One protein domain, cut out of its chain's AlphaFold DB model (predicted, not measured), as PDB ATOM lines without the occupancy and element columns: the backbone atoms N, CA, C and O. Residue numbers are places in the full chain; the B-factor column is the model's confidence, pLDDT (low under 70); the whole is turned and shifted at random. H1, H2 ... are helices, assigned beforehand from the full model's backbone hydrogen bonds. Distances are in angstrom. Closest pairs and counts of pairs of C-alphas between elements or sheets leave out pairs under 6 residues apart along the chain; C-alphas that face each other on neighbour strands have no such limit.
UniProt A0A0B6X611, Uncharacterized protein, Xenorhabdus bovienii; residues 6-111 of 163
ATOM      1  N   ASP A   6      18.346  72.787 126.369       69.75
ATOM      2  CA  ASP A   6      19.635  73.285 125.913       69.75
ATOM      3  C   ASP A   6      20.427  72.165 125.214       69.75
ATOM      4  O   ASP A   6      20.254  70.970 125.473       69.75
ATOM      5  N   PHE A   7      21.296  72.554 124.283       64.75
ATOM      6  CA  PHE A   7      22.067  71.621 123.459       64.75
ATOM      7  C   PHE A   7      22.913  70.639 124.290       64.75
ATOM      8  O   PHE A   7      23.113  69.498 123.878       64.75
ATOM      9  N   THR A   8      23.372  71.059 125.473       69.25
ATOM     10  CA  THR A   8      24.224  70.245 126.351       69.25
ATOM     11  C   THR A   8      23.415  69.139 127.019       69.25
ATOM     12  O   THR A   8      23.834  67.987 127.022       69.25
ATOM     13  N   LEU A   9      22.218  69.453 127.517       76.44
ATOM     14  CA  LEU A   9      21.296  68.475 128.079       76.44
ATOM     15  C   LEU A   9      20.909  67.433 127.027       76.44
ATOM     16  O   LEU A   9      20.862  66.246 127.324       76.44
ATOM     17  N   ASN A  10      20.712  67.853 125.780       74.88
ATOM     18  CA  ASN A  10      20.427  66.931 124.687       74.88
ATOM     19  C   ASN A  10      21.590  65.950 124.418       74.88
ATOM     20  O   ASN A  10      21.374  64.751 124.277       74.88
ATOM     21  N   GLN A  11      22.834  66.437 124.420       75.94
ATOM     22  CA  GLN A  11      24.032  65.593 124.289       75.94
ATOM     23  C   GLN A  11      24.158  64.586 125.444       75.94
ATOM     24  O   GLN A  11      24.393  63.400 125.223       75.94
ATOM     25  N   VAL A  12      23.910  65.043 126.673       82.94
ATOM     26  CA  VAL A  12      23.916  64.218 127.891       82.94
ATOM     27  C   VAL A  12      22.877  63.105 127.794       82.94
ATOM     28  O   VAL A  12      23.190  61.939 128.022       82.94
ATOM     29  N   LEU A  13      21.654  63.444 127.379       80.56
ATOM     30  CA  LEU A  13      20.566  62.488 127.191       80.56
ATOM     31  C   LEU A  13      20.837  61.477 126.083       80.56
ATOM     32  O   LEU A  13      20.165  60.454 126.065       80.56
ATOM     33  N   LYS A  14      21.796  61.740 125.191       77.38
ATOM     34  CA  LYS A  14      22.223  60.853 124.102       77.38
ATOM     35  C   LYS A  14      23.441  60.005 124.421       77.38
ATOM     36  O   LYS A  14      23.821  59.206 123.572       77.38
ATOM     37  N   ALA A  15      24.055  60.169 125.589       82.81
ATOM     38  CA  ALA A  15      25.226  59.387 125.950       82.81
ATOM     39  C   ALA A  15      24.948  57.886 125.749       82.81
ATOM     40  O   ALA A  15      23.941  57.362 126.228       82.81
ATOM     41  N   GLU A  16      25.829  57.216 125.006       78.25
ATOM     42  CA  GLU A  16      25.735  55.778 124.713       78.25
ATOM     43  C   GLU A  16      26.425  54.935 125.789       78.25
ATOM     44  O   GLU A  16      26.187  53.737 125.904       78.25
ATOM     45  N   ASN A  17      27.287  55.563 126.589       82.69
ATOM     46  CA  ASN A  17      28.019  54.929 127.674       82.69
ATOM     47  C   ASN A  17      28.370  55.945 128.774       82.69
ATOM     48  O   ASN A  17      28.306  57.165 128.586       82.69
ATOM     49  N   ILE A  18      28.777  55.414 129.927       87.88
ATOM     50  CA  ILE A  18      29.125  56.185 131.126       87.88
ATOM     51  C   ILE A  18      30.308  57.135 130.882       87.88
ATOM     52  O   ILE A  18      30.311  58.243 131.411       87.88
ATOM     53  N   GLU A  19      31.295  56.745 130.073       86.38
ATOM     54  CA  GLU A  19      32.463  57.595 129.792       86.38
ATOM     55  C   GLU A  19      32.083  58.828 128.964       86.38
ATOM     56  O   GLU A  19      32.486  59.947 129.273       86.38
ATOM     57  N   THR A  20      31.198  58.649 127.983       84.56
ATOM     58  CA  THR A  20      30.613  59.752 127.213       84.56
ATOM     59  C   THR A  20      29.800  60.660 128.132       84.56
ATOM     60  O   THR A  20      29.940  61.879 128.074       84.56
ATOM     61  N   LEU A  21      29.011  60.082 129.043       86.56
ATOM     62  CA  LEU A  21      28.228  60.840 130.018       86.56
ATOM     63  C   LEU A  21      29.119  61.705 130.932       86.56
ATOM     64  O   LEU A  21      28.831  62.887 131.121       86.56
ATOM     65  N   LYS A  22      30.222  61.144 131.444       89.12
ATOM     66  CA  LYS A  22      31.219  61.855 132.266       89.12
ATOM     67  C   LYS A  22      31.918  62.984 131.506       89.12
ATOM     68  O   LYS A  22      32.270  63.993 132.109       89.12
ATOM     69  N   SER A  23      32.114  62.834 130.194       87.56
ATOM     70  CA  SER A  23      32.779  63.853 129.369       87.56
ATOM     71  C   SER A  23      31.992  65.166 129.269       87.56
ATOM     72  O   SER A  23      32.579  66.217 129.017       87.56
ATOM     73  N   TYR A  24      30.677  65.130 129.514       85.38
ATOM     74  CA  TYR A  24      29.812  66.307 129.427       85.38
ATOM     75  C   TYR A  24      29.791  67.173 130.692       85.38
ATOM     76  O   TYR A  24      29.188  68.247 130.668       85.38
ATOM     77  N   GLY A  25      30.420  66.741 131.789       86.94
ATOM     78  CA  GLY A  25      30.549  67.557 132.995       86.94
ATOM     79  C   GLY A  25      30.544  66.769 134.301       86.94
ATOM     80  O   GLY A  25      30.613  65.541 134.333       86.94
ATOM     81  N   ALA A  26      30.454  67.500 135.413       89.94
ATOM     82  CA  ALA A  26      30.440  66.910 136.744       89.94
ATOM     83  C   ALA A  26      29.101  66.219 137.053       89.94
ATOM     84  O   ALA A  26      28.026  66.702 136.693       89.94
ATOM     85  N   TYR A  27      29.165  65.121 137.812       90.06
ATOM     86  CA  TYR A  27      28.002  64.304 138.180       90.06
ATOM     87  C   TYR A  27      26.846  65.126 138.757       90.06
ATOM     88  O   TYR A  27      25.708  65.032 138.298       90.06
ATOM     89  N   VAL A  28      27.150  65.942 139.768       89.56
ATOM     90  CA  VAL A  28      26.152  66.720 140.510       89.56
ATOM     91  C   VAL A  28      25.483  67.748 139.603       89.56
ATOM     92  O   VAL A  28      24.270  67.925 139.668       89.56
ATOM     93  N   GLU A  29      26.252  68.392 138.727       88.31
ATOM     94  CA  GLU A  29      25.739  69.393 137.794       88.31
ATOM     95  C   GLU A  29      24.799  68.761 136.769       88.31
ATOM     96  O   GLU A  29      23.671  69.229 136.605       88.31
ATOM     97  N   LEU A  30      25.221  67.664 136.129       88.75
ATOM     98  CA  LEU A  30      24.402  66.973 135.132       88.75
ATOM     99  C   LEU A  30      23.126  66.400 135.749       88.75
ATOM    100  O   LEU A  30      22.040  66.612 135.209       88.75
ATOM    101  N   LYS A  31      23.231  65.745 136.911       90.00
ATOM    102  CA  LYS A  31      22.072  65.242 137.658       90.00
ATOM    103  C   LYS A  31      21.087  66.366 137.961       90.00
ATOM    104  O   LYS A  31      19.909  66.247 137.631       90.00
ATOM    105  N   ASN A  32      21.562  67.460 138.555       89.31
ATOM    106  CA  ASN A  32      20.701  68.579 138.932       89.31
ATOM    107  C   ASN A  32      20.042  69.212 137.706       89.31
ATOM    108  O   ASN A  32      18.867  69.563 137.763       89.31
ATOM    109  N   ARG A  33      20.760  69.322 136.585       87.00
ATOM    110  CA  ARG A  33      20.226  69.880 135.337       87.00
ATOM    111  C   ARG A  33      19.115  69.010 134.748       87.00
ATOM    112  O   ARG A  33      18.073  69.537 134.361       87.00
ATOM    113  N   ILE A  34      19.300  67.688 134.738       86.69
ATOM    114  CA  ILE A  34      18.266  66.738 134.304       86.69
ATOM    115  C   ILE A  34      17.039  66.836 135.223       86.69
ATOM    116  O   ILE A  34      15.921  67.008 134.738       86.69
ATOM    117  N   GLU A  35      17.242  66.791 136.545       89.06
ATOM    118  CA  GLU A  35      16.169  66.863 137.549       89.06
ATOM    119  C   GLU A  35      15.397  68.189 137.495       89.06
ATOM    120  O   GLU A  35      14.172  68.197 137.636       89.06
ATOM    121  N   GLN A  36      16.080  69.308 137.239       87.56
ATOM    122  CA  GLN A  36      15.451  70.617 137.044       87.56
ATOM    123  C   GLN A  36      14.548  70.637 135.811       87.56
ATOM    124  O   GLN A  36      13.443  71.175 135.883       87.56
ATOM    125  N   TYR A  37      14.983  70.027 134.707       83.31
ATOM    126  CA  TYR A  37      14.225  70.030 133.460       83.31
ATOM    127  C   TYR A  37      12.968  69.146 133.539       83.31
ATOM    128  O   TYR A  37      11.859  69.569 133.196       83.31
ATOM    129  N   ILE A  38      13.118  67.912 134.028       82.81
ATOM    130  CA  ILE A  38      11.993  66.970 134.180       82.81
ATOM    131  C   ILE A  38      11.105  67.330 135.382       82.81
ATOM    132  O   ILE A  38       9.926  66.978 135.444       82.81
ATOM    133  N   GLY A  39      11.657  68.077 136.338       83.31
ATOM    134  CA  GLY A  39      10.959  68.584 137.508       83.31
ATOM    135  C   GLY A  39      10.738  67.544 138.608       83.31
ATOM    136  O   GLY A  39       9.840  67.725 139.428       83.31
ATOM    137  N   PHE A  40      11.490  66.452 138.662       84.62
ATOM    138  CA  PHE A  40      11.431  65.493 139.768       84.62
ATOM    139  C   PHE A  40      12.801  64.866 140.016       84.62
ATOM    140  O   PHE A  40      13.671  64.882 139.150       84.62
ATOM    141  N   SER A  41      12.978  64.331 141.224       86.94
ATOM    142  CA  SER A  41      14.218  63.671 141.632       86.94
ATOM    143  C   SER A  41      14.332  62.291 140.989       86.94
ATOM    144  O   SER A  41      13.377  61.510 141.016       86.94
ATOM    145  N   LEU A  42      15.511  61.980 140.453       85.44
ATOM    146  CA  LEU A  42      15.830  60.663 139.906       85.44
ATOM    147  C   LEU A  42      16.198  59.658 141.006       85.44
ATOM    148  O   LEU A  42      16.118  58.453 140.778       85.44
ATOM    149  N   GLY A  43      16.590  60.140 142.193       84.75
ATOM    150  CA  GLY A  43      16.967  59.293 143.332       84.75
ATOM    151  C   GLY A  43      18.284  58.524 143.155       84.75
ATOM    152  O   GLY A  43      18.539  57.575 143.890       84.75
ATOM    153  N   VAL A  44      19.110  58.923 142.187       89.19
ATOM    154  CA  VAL A  44      20.381  58.272 141.835       89.19
ATOM    155  C   VAL A  44      21.540  58.800 142.684       89.19
ATOM    156  O   VAL A  44      21.519  59.970 143.081       89.19
ATOM    157  N   LYS A  45      22.542  57.953 142.972       90.12
ATOM    158  CA  LYS A  45      23.672  58.295 143.864       90.12
ATOM    159  C   LYS A  45      25.029  58.341 143.169       90.12
ATOM    160  O   LYS A  45      25.942  58.992 143.667       90.12
ATOM    161  N   ASN A  46      25.173  57.646 142.046       91.00
ATOM    162  CA  ASN A  46      26.415  57.582 141.285       91.00
ATOM    163  C   ASN A  46      26.149  57.646 139.765       91.00
ATOM    164  O   ASN A  46      24.999  57.729 139.325       91.00
ATOM    165  N   TRP A  47      27.221  57.646 138.967       91.19
ATOM    166  CA  TRP A  47      27.149  57.701 137.503       91.19
ATOM    167  C   TRP A  47      26.438  56.504 136.869       91.19
ATOM    168  O   TRP A  47      25.700  56.699 135.907       91.19
ATOM    169  N   ASN A  48      26.643  55.295 137.398       89.88
ATOM    170  CA  ASN A  48      26.025  54.079 136.868       89.88
ATOM    171  C   ASN A  48      24.515  54.127 137.096       89.88
ATOM    172  O   ASN A  48      23.760  53.994 136.139       89.88
ATOM    173  N   ASP A  49      24.087  54.456 138.319       90.19
ATOM    174  CA  ASP A  49      22.672  54.631 138.652       90.19
ATOM    175  C   ASP A  49      22.018  55.673 137.734       90.19
ATOM    176  O   ASP A  49      20.901  55.479 137.267       90.19
ATOM    177  N   LEU A  50      22.699  56.799 137.483       90.44
ATOM    178  CA  LEU A  50      22.192  57.856 136.606       90.44
ATOM    179  C   LEU A  50      22.014  57.346 135.176       90.44
ATOM    180  O   LEU A  50      20.952  57.543 134.588       90.44
ATOM    181  N   PHE A  51      23.035  56.685 134.634       88.50
ATOM    182  CA  PHE A  51      23.011  56.159 133.277       88.50
ATOM    183  C   PHE A  51      21.934  55.079 133.102       88.50
ATOM    184  O   PHE A  51      21.104  55.182 132.202       88.50
ATOM    185  N   GLU A  52      21.874  54.099 134.005       88.12
ATOM    186  CA  GLU A  52      20.838  53.061 134.006       88.12
ATOM    187  C   GLU A  52      19.439  53.665 134.130       88.12
ATOM    188  O   GLU A  52      18.530  53.302 133.382       88.12
ATOM    189  N   LYS A  53      19.255  54.649 135.019       89.38
ATOM    190  CA  LYS A  53      17.963  55.323 135.178       89.38
ATOM    191  C   LYS A  53      17.544  56.055 133.909       89.38
ATOM    192  O   LYS A  53      16.368  56.029 133.557       89.38
ATOM    193  N   MET A  54      18.486  56.697 133.221       88.25
ATOM    194  CA  MET A  54      18.230  57.356 131.944       88.25
ATOM    195  C   MET A  54      17.827  56.358 130.855       88.25
ATOM    196  O   MET A  54      16.916  56.660 130.086       88.25
ATOM    197  N   LEU A  55      18.455  55.179 130.805       85.06
ATOM    198  CA  LEU A  55      18.082  54.115 129.870       85.06
ATOM    199  C   LEU A  55      16.672  53.587 130.150       85.06
ATOM    200  O   LEU A  55      15.846  53.580 129.240       85.06
ATOM    201  N   LEU A  56      16.367  53.248 131.406       86.69
ATOM    202  CA  LEU A  56      15.042  52.765 131.811       86.69
ATOM    203  C   LEU A  56      13.941  53.784 131.502       86.69
ATOM    204  O   LEU A  56      12.881  53.427 130.998       86.69
ATOM    205  N   LEU A  57      14.189  55.068 131.774       88.19
ATOM    206  CA  LEU A  57      13.230  56.127 131.458       88.19
ATOM    207  C   LEU A  57      13.047  56.298 129.950       88.19
ATOM    208  O   LEU A  57      11.921  56.506 129.502       88.19
ATOM    209  N   ARG A  58      14.123  56.195 129.162       85.38
ATOM    210  CA  ARG A  58      14.046  56.249 127.697       85.38
ATOM    211  C   ARG A  58      13.221  55.090 127.149       85.38
ATOM    212  O   ARG A  58      12.357  55.309 126.303       85.38
ATOM    213  N   GLU A  59      13.462  53.883 127.643       83.56
ATOM    214  CA  GLU A  59      12.725  52.685 127.251       83.56
ATOM    215  C   GLU A  59      11.245  52.795 127.629       83.56
ATOM    216  O   GLU A  59      10.391  52.690 126.751       83.56
ATOM    217  N   ALA A  60      10.931  53.122 128.886       84.50
ATOM    218  CA  ALA A  60       9.552  53.276 129.350       84.50
ATOM    219  C   ALA A  60       8.792  54.348 128.553       84.50
ATOM    220  O   ALA A  60       7.656  54.137 128.135       84.50
ATOM    221  N   VAL A  61       9.426  55.493 128.278       85.62
ATOM    222  CA  VAL A  61       8.822  56.558 127.465       85.62
ATOM    223  C   VAL A  61       8.614  56.121 126.015       85.62
ATOM    224  O   VAL A  61       7.611  56.502 125.423       85.62
ATOM    225  N   THR A  62       9.527  55.339 125.439       81.38
ATOM    226  CA  THR A  62       9.431  54.897 124.038       81.38
ATOM    227  C   THR A  62       8.387  53.794 123.860       81.38
ATOM    228  O   THR A  62       7.643  53.810 122.883       81.38
ATOM    229  N   THR A  63       8.315  52.854 124.801       80.44
ATOM    230  CA  THR A  63       7.438  51.678 124.721       80.44
ATOM    231  C   THR A  63       6.021  51.986 125.202       80.44
ATOM    232  O   THR A  63       5.052  51.481 124.640       80.44
ATOM    233  N   GLU A  64       5.874  52.845 126.215       83.81
ATOM    234  CA  GLU A  64       4.599  53.079 126.898       83.81
ATOM    235  C   GLU A  64       4.048  54.503 126.705       83.81
ATOM    236  O   GLU A  64       3.157  54.923 127.445       83.81
ATOM    237  N   SER A  65       4.522  55.264 125.706       81.12
ATOM    238  CA  SER A  65       4.118  56.667 125.485       81.12
ATOM    239  C   SER A  65       2.600  56.870 125.457       81.12
ATOM    240  O   SER A  65       2.086  57.811 126.063       81.12
ATOM    241  N   GLU A  66       1.873  55.981 124.778       80.88
ATOM    242  CA  GLU A  66       0.415  56.052 124.650       80.88
ATOM    243  C   GLU A  66      -0.293  55.744 125.972       80.88
ATOM    244  O   GLU A  66      -1.245  56.430 126.346       80.88
ATOM    245  N   ILE A  67       0.215  54.769 126.729       85.06
ATOM    246  CA  ILE A  67      -0.302  54.416 128.056       85.06
ATOM    247  C   ILE A  67      -0.090  55.593 129.012       85.06
ATOM    248  O   ILE A  67      -1.028  56.027 129.682       85.06
ATOM    249  N   ILE A  68       1.109  56.182 129.014       86.81
ATOM    250  CA  ILE A  68       1.456  57.359 129.817       86.81
ATOM    251  C   ILE A  68       0.505  58.525 129.507       86.81
ATOM    252  O   ILE A  68      -0.045  59.140 130.426       86.81
ATOM    253  N   ARG A  69       0.259  58.818 128.220       85.31
ATOM    254  CA  ARG A  69      -0.674  59.879 127.794       85.31
ATOM    255  C   ARG A  69      -2.109  59.590 128.235       85.31
ATOM    256  O   ARG A  69      -2.785  60.489 128.739       85.31
ATOM    257  N   LYS A  70      -2.558  58.341 128.098       86.12
ATOM    258  CA  LYS A  70      -3.892  57.903 128.518       86.12
ATOM    259  C   LYS A  70      -4.105  58.093 130.020       86.12
ATOM    260  O   LYS A  70      -5.110  58.674 130.426       86.12
ATOM    261  N   ILE A  71      -3.129  57.691 130.839       88.44
ATOM    262  CA  ILE A  71      -3.184  57.828 132.300       88.44
ATOM    263  C   ILE A  71      -3.378  59.297 132.706       88.44
ATOM    264  O   ILE A  71      -4.229  59.596 133.543       88.44
ATOM    265  N   ILE A  72      -2.641  60.231 132.095       87.62
ATOM    266  CA  ILE A  72      -2.765  61.667 132.402       87.62
ATOM    267  C   ILE A  72      -4.167  62.193 132.087       87.62
ATOM    268  O   ILE A  72      -4.722  62.968 132.871       87.62
ATOM    269  N   ASN A  73      -4.734  61.800 130.946       83.62
ATOM    270  CA  ASN A  73      -6.001  62.345 130.473       83.62
ATOM    271  C   ASN A  73      -7.187  61.765 131.250       83.62
ATOM    272  O   ASN A  73      -7.986  62.520 131.813       83.62
ATOM    273  N   GLU A  74      -7.254  60.441 131.353       85.06
ATOM    274  CA  GLU A  74      -8.447  59.720 131.802       85.06
ATOM    275  C   GLU A  74      -8.496  59.503 133.320       85.06
ATOM    276  O   GLU A  74      -9.578  59.425 133.898       85.06
ATOM    277  N   SER A  75      -7.346  59.448 134.002       85.19
ATOM    278  CA  SER A  75      -7.322  59.116 135.431       85.19
ATOM    279  C   SER A  75      -7.538  60.329 136.343       85.19
ATOM    280  O   SER A  75      -7.255  61.488 136.001       85.19
ATOM    281  N   SER A  76      -8.007  60.059 137.565       89.69
ATOM    282  CA  SER A  76      -7.992  61.037 138.656       89.69
ATOM    283  C   SER A  76      -6.547  61.385 139.039       89.69
ATOM    284  O   SER A  76      -5.627  60.610 138.792       89.69
ATOM    285  N   PHE A  77      -6.318  62.545 139.660       88.44
ATOM    286  CA  PHE A  77      -4.962  62.993 140.012       88.44
ATOM    287  C   PHE A  77      -4.181  61.968 140.854       88.44
ATOM    288  O   PHE A  77      -3.013  61.703 140.573       88.44
ATOM    289  N   ILE A  78      -4.828  61.382 141.864       88.25
ATOM    290  CA  ILE A  78      -4.200  60.415 142.773       88.25
ATOM    291  C   ILE A  78      -3.862  59.122 142.021       88.25
ATOM    292  O   ILE A  78      -2.733  58.641 142.115       88.25
ATOM    293  N   ALA A  79      -4.806  58.607 141.226       88.88
ATOM    294  CA  ALA A  79      -4.606  57.398 140.432       88.88
ATOM    295  C   ALA A  79      -3.509  57.594 139.376       88.88
ATOM    296  O   ALA A  79      -2.579  56.792 139.311       88.88
ATOM    297  N   ALA A  80      -3.552  58.708 138.638       89.00
ATOM    298  CA  ALA A  80      -2.551  59.052 137.634       89.00
ATOM    299  C   ALA A  80      -1.150  59.125 138.246       89.00
ATOM    300  O   ALA A  80      -0.208  58.532 137.731       89.00
ATOM    301  N   LYS A  81      -1.008  59.816 139.383       89.12
ATOM    302  CA  LYS A  81       0.271  59.954 140.082       89.12
ATOM    303  C   LYS A  81       0.824  58.599 140.523       89.12
ATOM    304  O   LYS A  81       2.018  58.361 140.358       89.12
ATOM    305  N   SER A  82      -0.025  57.727 141.069       88.69
ATOM    306  CA  SER A  82       0.377  56.393 141.522       88.69
ATOM    307  C   SER A  82       0.795  55.498 140.356       88.69
ATOM    308  O   SER A  82       1.867  54.902 140.402       88.69
ATOM    309  N   GLN A  83      -0.018  55.441 139.299       89.19
ATOM    310  CA  GLN A  83       0.255  54.618 138.118       89.19
ATOM    311  C   GLN A  83       1.517  55.080 137.395       89.19
ATOM    312  O   GLN A  83       2.397  54.270 137.139       89.19
ATOM    313  N   LEU A  84       1.671  56.386 137.159       89.38
ATOM    314  CA  LEU A  84       2.865  56.929 136.508       89.38
ATOM    315  C   LEU A  84       4.130  56.712 137.340       89.38
ATOM    316  O   LEU A  84       5.183  56.437 136.778       89.38
ATOM    317  N   SER A  85       4.037  56.808 138.669       88.25
ATOM    318  CA  SER A  85       5.185  56.527 139.542       88.25
ATOM    319  C   SER A  85       5.608  55.056 139.462       88.25
ATOM    320  O   SER A  85       6.800  54.766 139.515       88.25
ATOM    321  N   HIS A  86       4.643  54.143 139.308       87.56
ATOM    322  CA  HIS A  86       4.899  52.717 139.128       87.56
ATOM    323  C   HIS A  86       5.494  52.418 137.746       87.56
ATOM    324  O   HIS A  86       6.587  51.868 137.674       87.56
ATOM    325  N   THR A  87       4.831  52.864 136.675       85.19
ATOM    326  CA  THR A  87       5.271  52.693 135.280       85.19
ATOM    327  C   THR A  87       6.679  53.234 135.041       85.19
ATOM    328  O   THR A  87       7.513  52.577 134.434       85.19
ATOM    329  N   LEU A  88       6.974  54.436 135.540       84.94
ATOM    330  CA  LEU A  88       8.260  55.095 135.302       84.94
ATOM    331  C   LEU A  88       9.311  54.761 136.375       84.94
ATOM    332  O   LEU A  88      10.451  55.221 136.296       84.94
ATOM    333  N   GLY A  89       8.931  54.016 137.418       84.19
ATOM    334  CA  GLY A  89       9.799  53.671 138.544       84.19
ATOM    335  C   GLY A  89      10.383  54.885 139.282       84.19
ATOM    336  O   GLY A  89      11.511  54.819 139.772       84.19
ATOM    337  N   ILE A  90       9.675  56.016 139.328       83.81
ATOM    338  CA  ILE A  90      10.148  57.287 139.908       83.81
ATOM    339  C   ILE A  90       9.137  57.865 140.894       83.81
ATOM    340  O   ILE A  90       7.928  57.698 140.756       83.81
ATOM    341  N   CYS A  91       9.628  58.620 141.875       83.62
ATOM    342  CA  CYS A  91       8.760  59.357 142.785       83.62
ATOM    343  C   CYS A  91       8.372  60.709 142.172       83.62
ATOM    344  O   CYS A  91       9.154  61.662 142.180       83.62
ATOM    345  N   ILE A  92       7.146  60.819 141.655       85.06
ATOM    346  CA  ILE A  92       6.683  62.064 141.036       85.06
ATOM    347  C   ILE A  92       6.125  63.005 142.106       85.06
ATOM    348  O   ILE A  92       5.029  62.815 142.633       85.06
ATOM    349  N   GLN A  93       6.845  64.083 142.400       84.38
ATOM    350  CA  GLN A  93       6.380  65.119 143.322       84.38
ATOM    351  C   GLN A  93       5.551  66.183 142.585       84.38
ATOM    352  O   GLN A  93       6.061  67.220 142.167       84.38
ATOM    353  N   ALA A  94       4.250  65.928 142.426       86.38
ATOM    354  CA  ALA A  94       3.269  66.889 141.911       86.38
ATOM    355  C   ALA A  94       2.178  67.183 142.955       86.38
ATOM    356  O   ALA A  94       1.793  66.277 143.706       86.38
ATOM    357  N   LYS A  95       1.685  68.434 142.985       88.31
ATOM    358  CA  LYS A  95       0.599  68.899 143.875       88.31
ATOM    359  C   LYS A  95      -0.751  69.079 143.165       88.31
ATOM    360  O   LYS A  95      -1.763  69.252 143.829       88.31
ATOM    361  N   SER A  96      -0.775  69.041 141.833       88.94
ATOM    362  CA  SER A  96      -2.000  69.148 141.032       88.94
ATOM    363  C   SER A  96      -1.907  68.321 139.749       88.94
ATOM    364  O   SER A  96      -0.808  67.982 139.300       88.94
ATOM    365  N   LYS A  97      -3.059  68.029 139.125       87.75
ATOM    366  CA  LYS A  97      -3.124  67.313 137.837       87.75
ATOM    367  C   LYS A  97      -2.391  68.069 136.724       87.75
ATOM    368  O   LYS A  97      -1.675  67.456 135.945       87.75
ATOM    369  N   GLN A  98      -2.487  69.398 136.705       88.06
ATOM    370  CA  GLN A  98      -1.761  70.244 135.749       88.06
ATOM    371  C   GLN A  98      -0.242  70.177 135.948       88.06
ATOM    372  O   GLN A  98       0.502  70.035 134.978       88.06
ATOM    373  N   GLN A  99       0.235  70.225 137.200       89.62
ATOM    374  CA  GLN A  99       1.664  70.066 137.488       89.62
ATOM    375  C   GLN A  99       2.171  68.677 137.099       89.62
ATOM    376  O   GLN A  99       3.274  68.559 136.574       89.62
ATOM    377  N   LEU A 100       1.372  67.634 137.345       89.12
ATOM    378  CA  LEU A 100       1.688  66.270 136.935       89.12
ATOM    379  C   LEU A 100       1.799  66.172 135.409       89.12
ATOM    380  O   LEU A 100       2.829  65.731 134.912       89.12
ATOM    381  N   ALA A 101       0.792  66.658 134.681       88.31
ATOM    382  CA  ALA A 101       0.785  66.668 133.220       88.31
ATOM    383  C   ALA A 101       1.999  67.413 132.646       88.31
ATOM    384  O   ALA A 101       2.650  66.907 131.743       88.31
ATOM    385  N   THR A 102       2.358  68.565 133.223       89.25
ATOM    386  CA  THR A 102       3.524  69.353 132.782       89.25
ATOM    387  C   THR A 102       4.836  68.594 132.987       89.25
ATOM    388  O   THR A 102       5.669  68.552 132.087       89.25
ATOM    389  N   LYS A 103       5.032  67.963 134.152       89.38
ATOM    390  CA  LYS A 103       6.249  67.179 134.437       89.38
ATOM    391  C   LYS A 103       6.379  65.976 133.509       89.38
ATOM    392  O   LYS A 103       7.472  65.685 133.036       89.38
ATOM    393  N   ILE A 104       5.269  65.294 133.230       89.69
ATOM    394  CA  ILE A 104       5.279  64.171 132.295       89.69
ATOM    395  C   ILE A 104       5.497  64.645 130.862       89.69
ATOM    396  O   ILE A 104       6.263  64.023 130.145       89.69
ATOM    397  N   ASP A 105       4.897  65.755 130.440       87.12
ATOM    398  CA  ASP A 105       5.149  66.308 129.109       87.12
ATOM    399  C   ASP A 105       6.626  66.705 128.938       87.12
ATOM    400  O   ASP A 105       7.226  66.420 127.903       87.12
ATOM    401  N   ASN A 106       7.254  67.265 129.977       86.00
ATOM    402  CA  ASN A 106       8.697  67.515 129.990       86.00
ATOM    403  C   ASN A 106       9.509  66.216 129.904       86.00
ATOM    404  O   ASN A 106      10.430  66.139 129.098       86.00
ATOM    405  N   LEU A 107       9.164  65.190 130.692       87.44
ATOM    406  CA  LEU A 107       9.793  63.867 130.607       87.44
ATOM    407  C   LEU A 107       9.676  63.298 129.187       87.44
ATOM    408  O   LEU A 107      10.678  62.880 128.615       87.44
ATOM    409  N   LEU A 108       8.471  63.303 128.613       85.75
ATOM    410  CA  LEU A 108       8.236  62.831 127.256       85.75
ATOM    411  C   LEU A 108       9.105  63.627 126.286       85.75
ATOM    412  O   LEU A 108       9.840  63.026 125.527       85.75
ATOM    413  N   LYS A 109       9.140  64.959 126.337       81.19
ATOM    414  CA  LYS A 109      10.007  65.764 125.454       81.19
ATOM    415  C   LYS A 109      11.496  65.418 125.565       81.19
ATOM    416  O   LYS A 109      12.180  65.393 124.549       81.19
ATOM    417  N   VAL A 110      11.976  65.143 126.775       80.00
ATOM    418  CA  VAL A 110      13.380  64.803 127.070       80.00
ATOM    419  C   VAL A 110      13.749  63.414 126.561       80.00
ATOM    420  O   VAL A 110      14.807  63.240 125.965       80.00
ATOM    421  N   PHE A 111      12.883  62.430 126.794       80.31
ATOM    422  CA  PHE A 111      13.191  61.012 126.586       80.31
ATOM    423  C   PHE A 111      12.505  60.389 125.360       80.31
ATOM    424  O   PHE A 111      12.860  59.284 124.972       80.31
TER     425      PHE A 111
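This is residues 6 to 111 of the 163 residues of an uncharacterized protein of Xenorhabdus bovienii (UniProt A0A0B6X611). The domain is an elongated body of two helical lobes: at one end H5, H6 and H7 make a three-helix bundle, their centres in a triangle, and at the other end H1 and H2 lie crosswise to H3 and the first part of H4, a looser group with few contacts. H4 reaches from the looser lobe toward the bundle, and the last part of H7 comes back from the bundle to meet H1, H3 and H4 between the lobes. The printed part has 106 residues, with seven named helices, H1 to H7 in chain order, and no named strand; the class is all helix. The whole is compact, with a radius of gyration of the C-alphas of 13.7 A, and spans 42 by 25 by 24 A.

H4, residues 47 to 63, is the longest helix. With its residues 47 to 51 alone it touches H2, residues 18 to 23, only just about perpendicular at 71 degrees; the closest C-alphas are those of Ile 18 and Phe 51, 6.5 A apart. With residues 57 to 62 alone H4 touches H7, residues 97 to 111, about perpendicular at 76 degrees; the C-alphas of Arg 58 and Phe 111 come closest, at 5.0 A. H7 is the hub, touching four helices. Residues 37 to 38 alone of H3, residues 27 to 38, touch H7 at a steep tilt of 53 degrees, opposite ways, with the C-alphas of Ile 38 and Leu 107 closest at 5.2 A. H1, residues 7 to 13, touches H3 about perpendicular at 81 degrees, closest at the C-alphas of Leu 9 and Ile 34, 7.1 A apart. H1 and H7 only just touch, with 3 pairs of C-alphas within 8 A, the closest those of Leu 13 and Phe 111 at 7.5 A. H5, residues 65 to 74, touches H7 at a shallow tilt of 9 degrees, opposite ways; the closest C-alphas, of Ile 72 and Ala 101, are 6.2 A apart. H5 and H6, residues 77 to 87, form a helical hairpin at 16 degrees, with the C-alphas of Ile 71 and Ala 80 closest at 5.5 A. H2 is apart from H5, H6 and H7. In H1 to H7 every O i to N i+4 pair is within hydrogen-bond range.

H1 begins at C-alpha 7, (22.067, 71.621, 123.459). H4 measures 24.3 A from first to last C-alpha and begins at (27.149, 57.701, 137.503). H7 measures 20.8 A and ends at C-alpha 111, (13.191, 61.012, 126.586). H3 is 16.7 A long, H6 15.3 A and H5 14.4 A; H1 and H2 are shorter.

The C-alphas farthest apart, those of Ser 23 and Ser 76, are 41.9 A apart. The printed part has no cut and no long link; the links H3 to H4 and H6 to H7 are short, the other four tight. The mean pLDDT of the printed part is 85.6, and residues 6 to 8 are under 70.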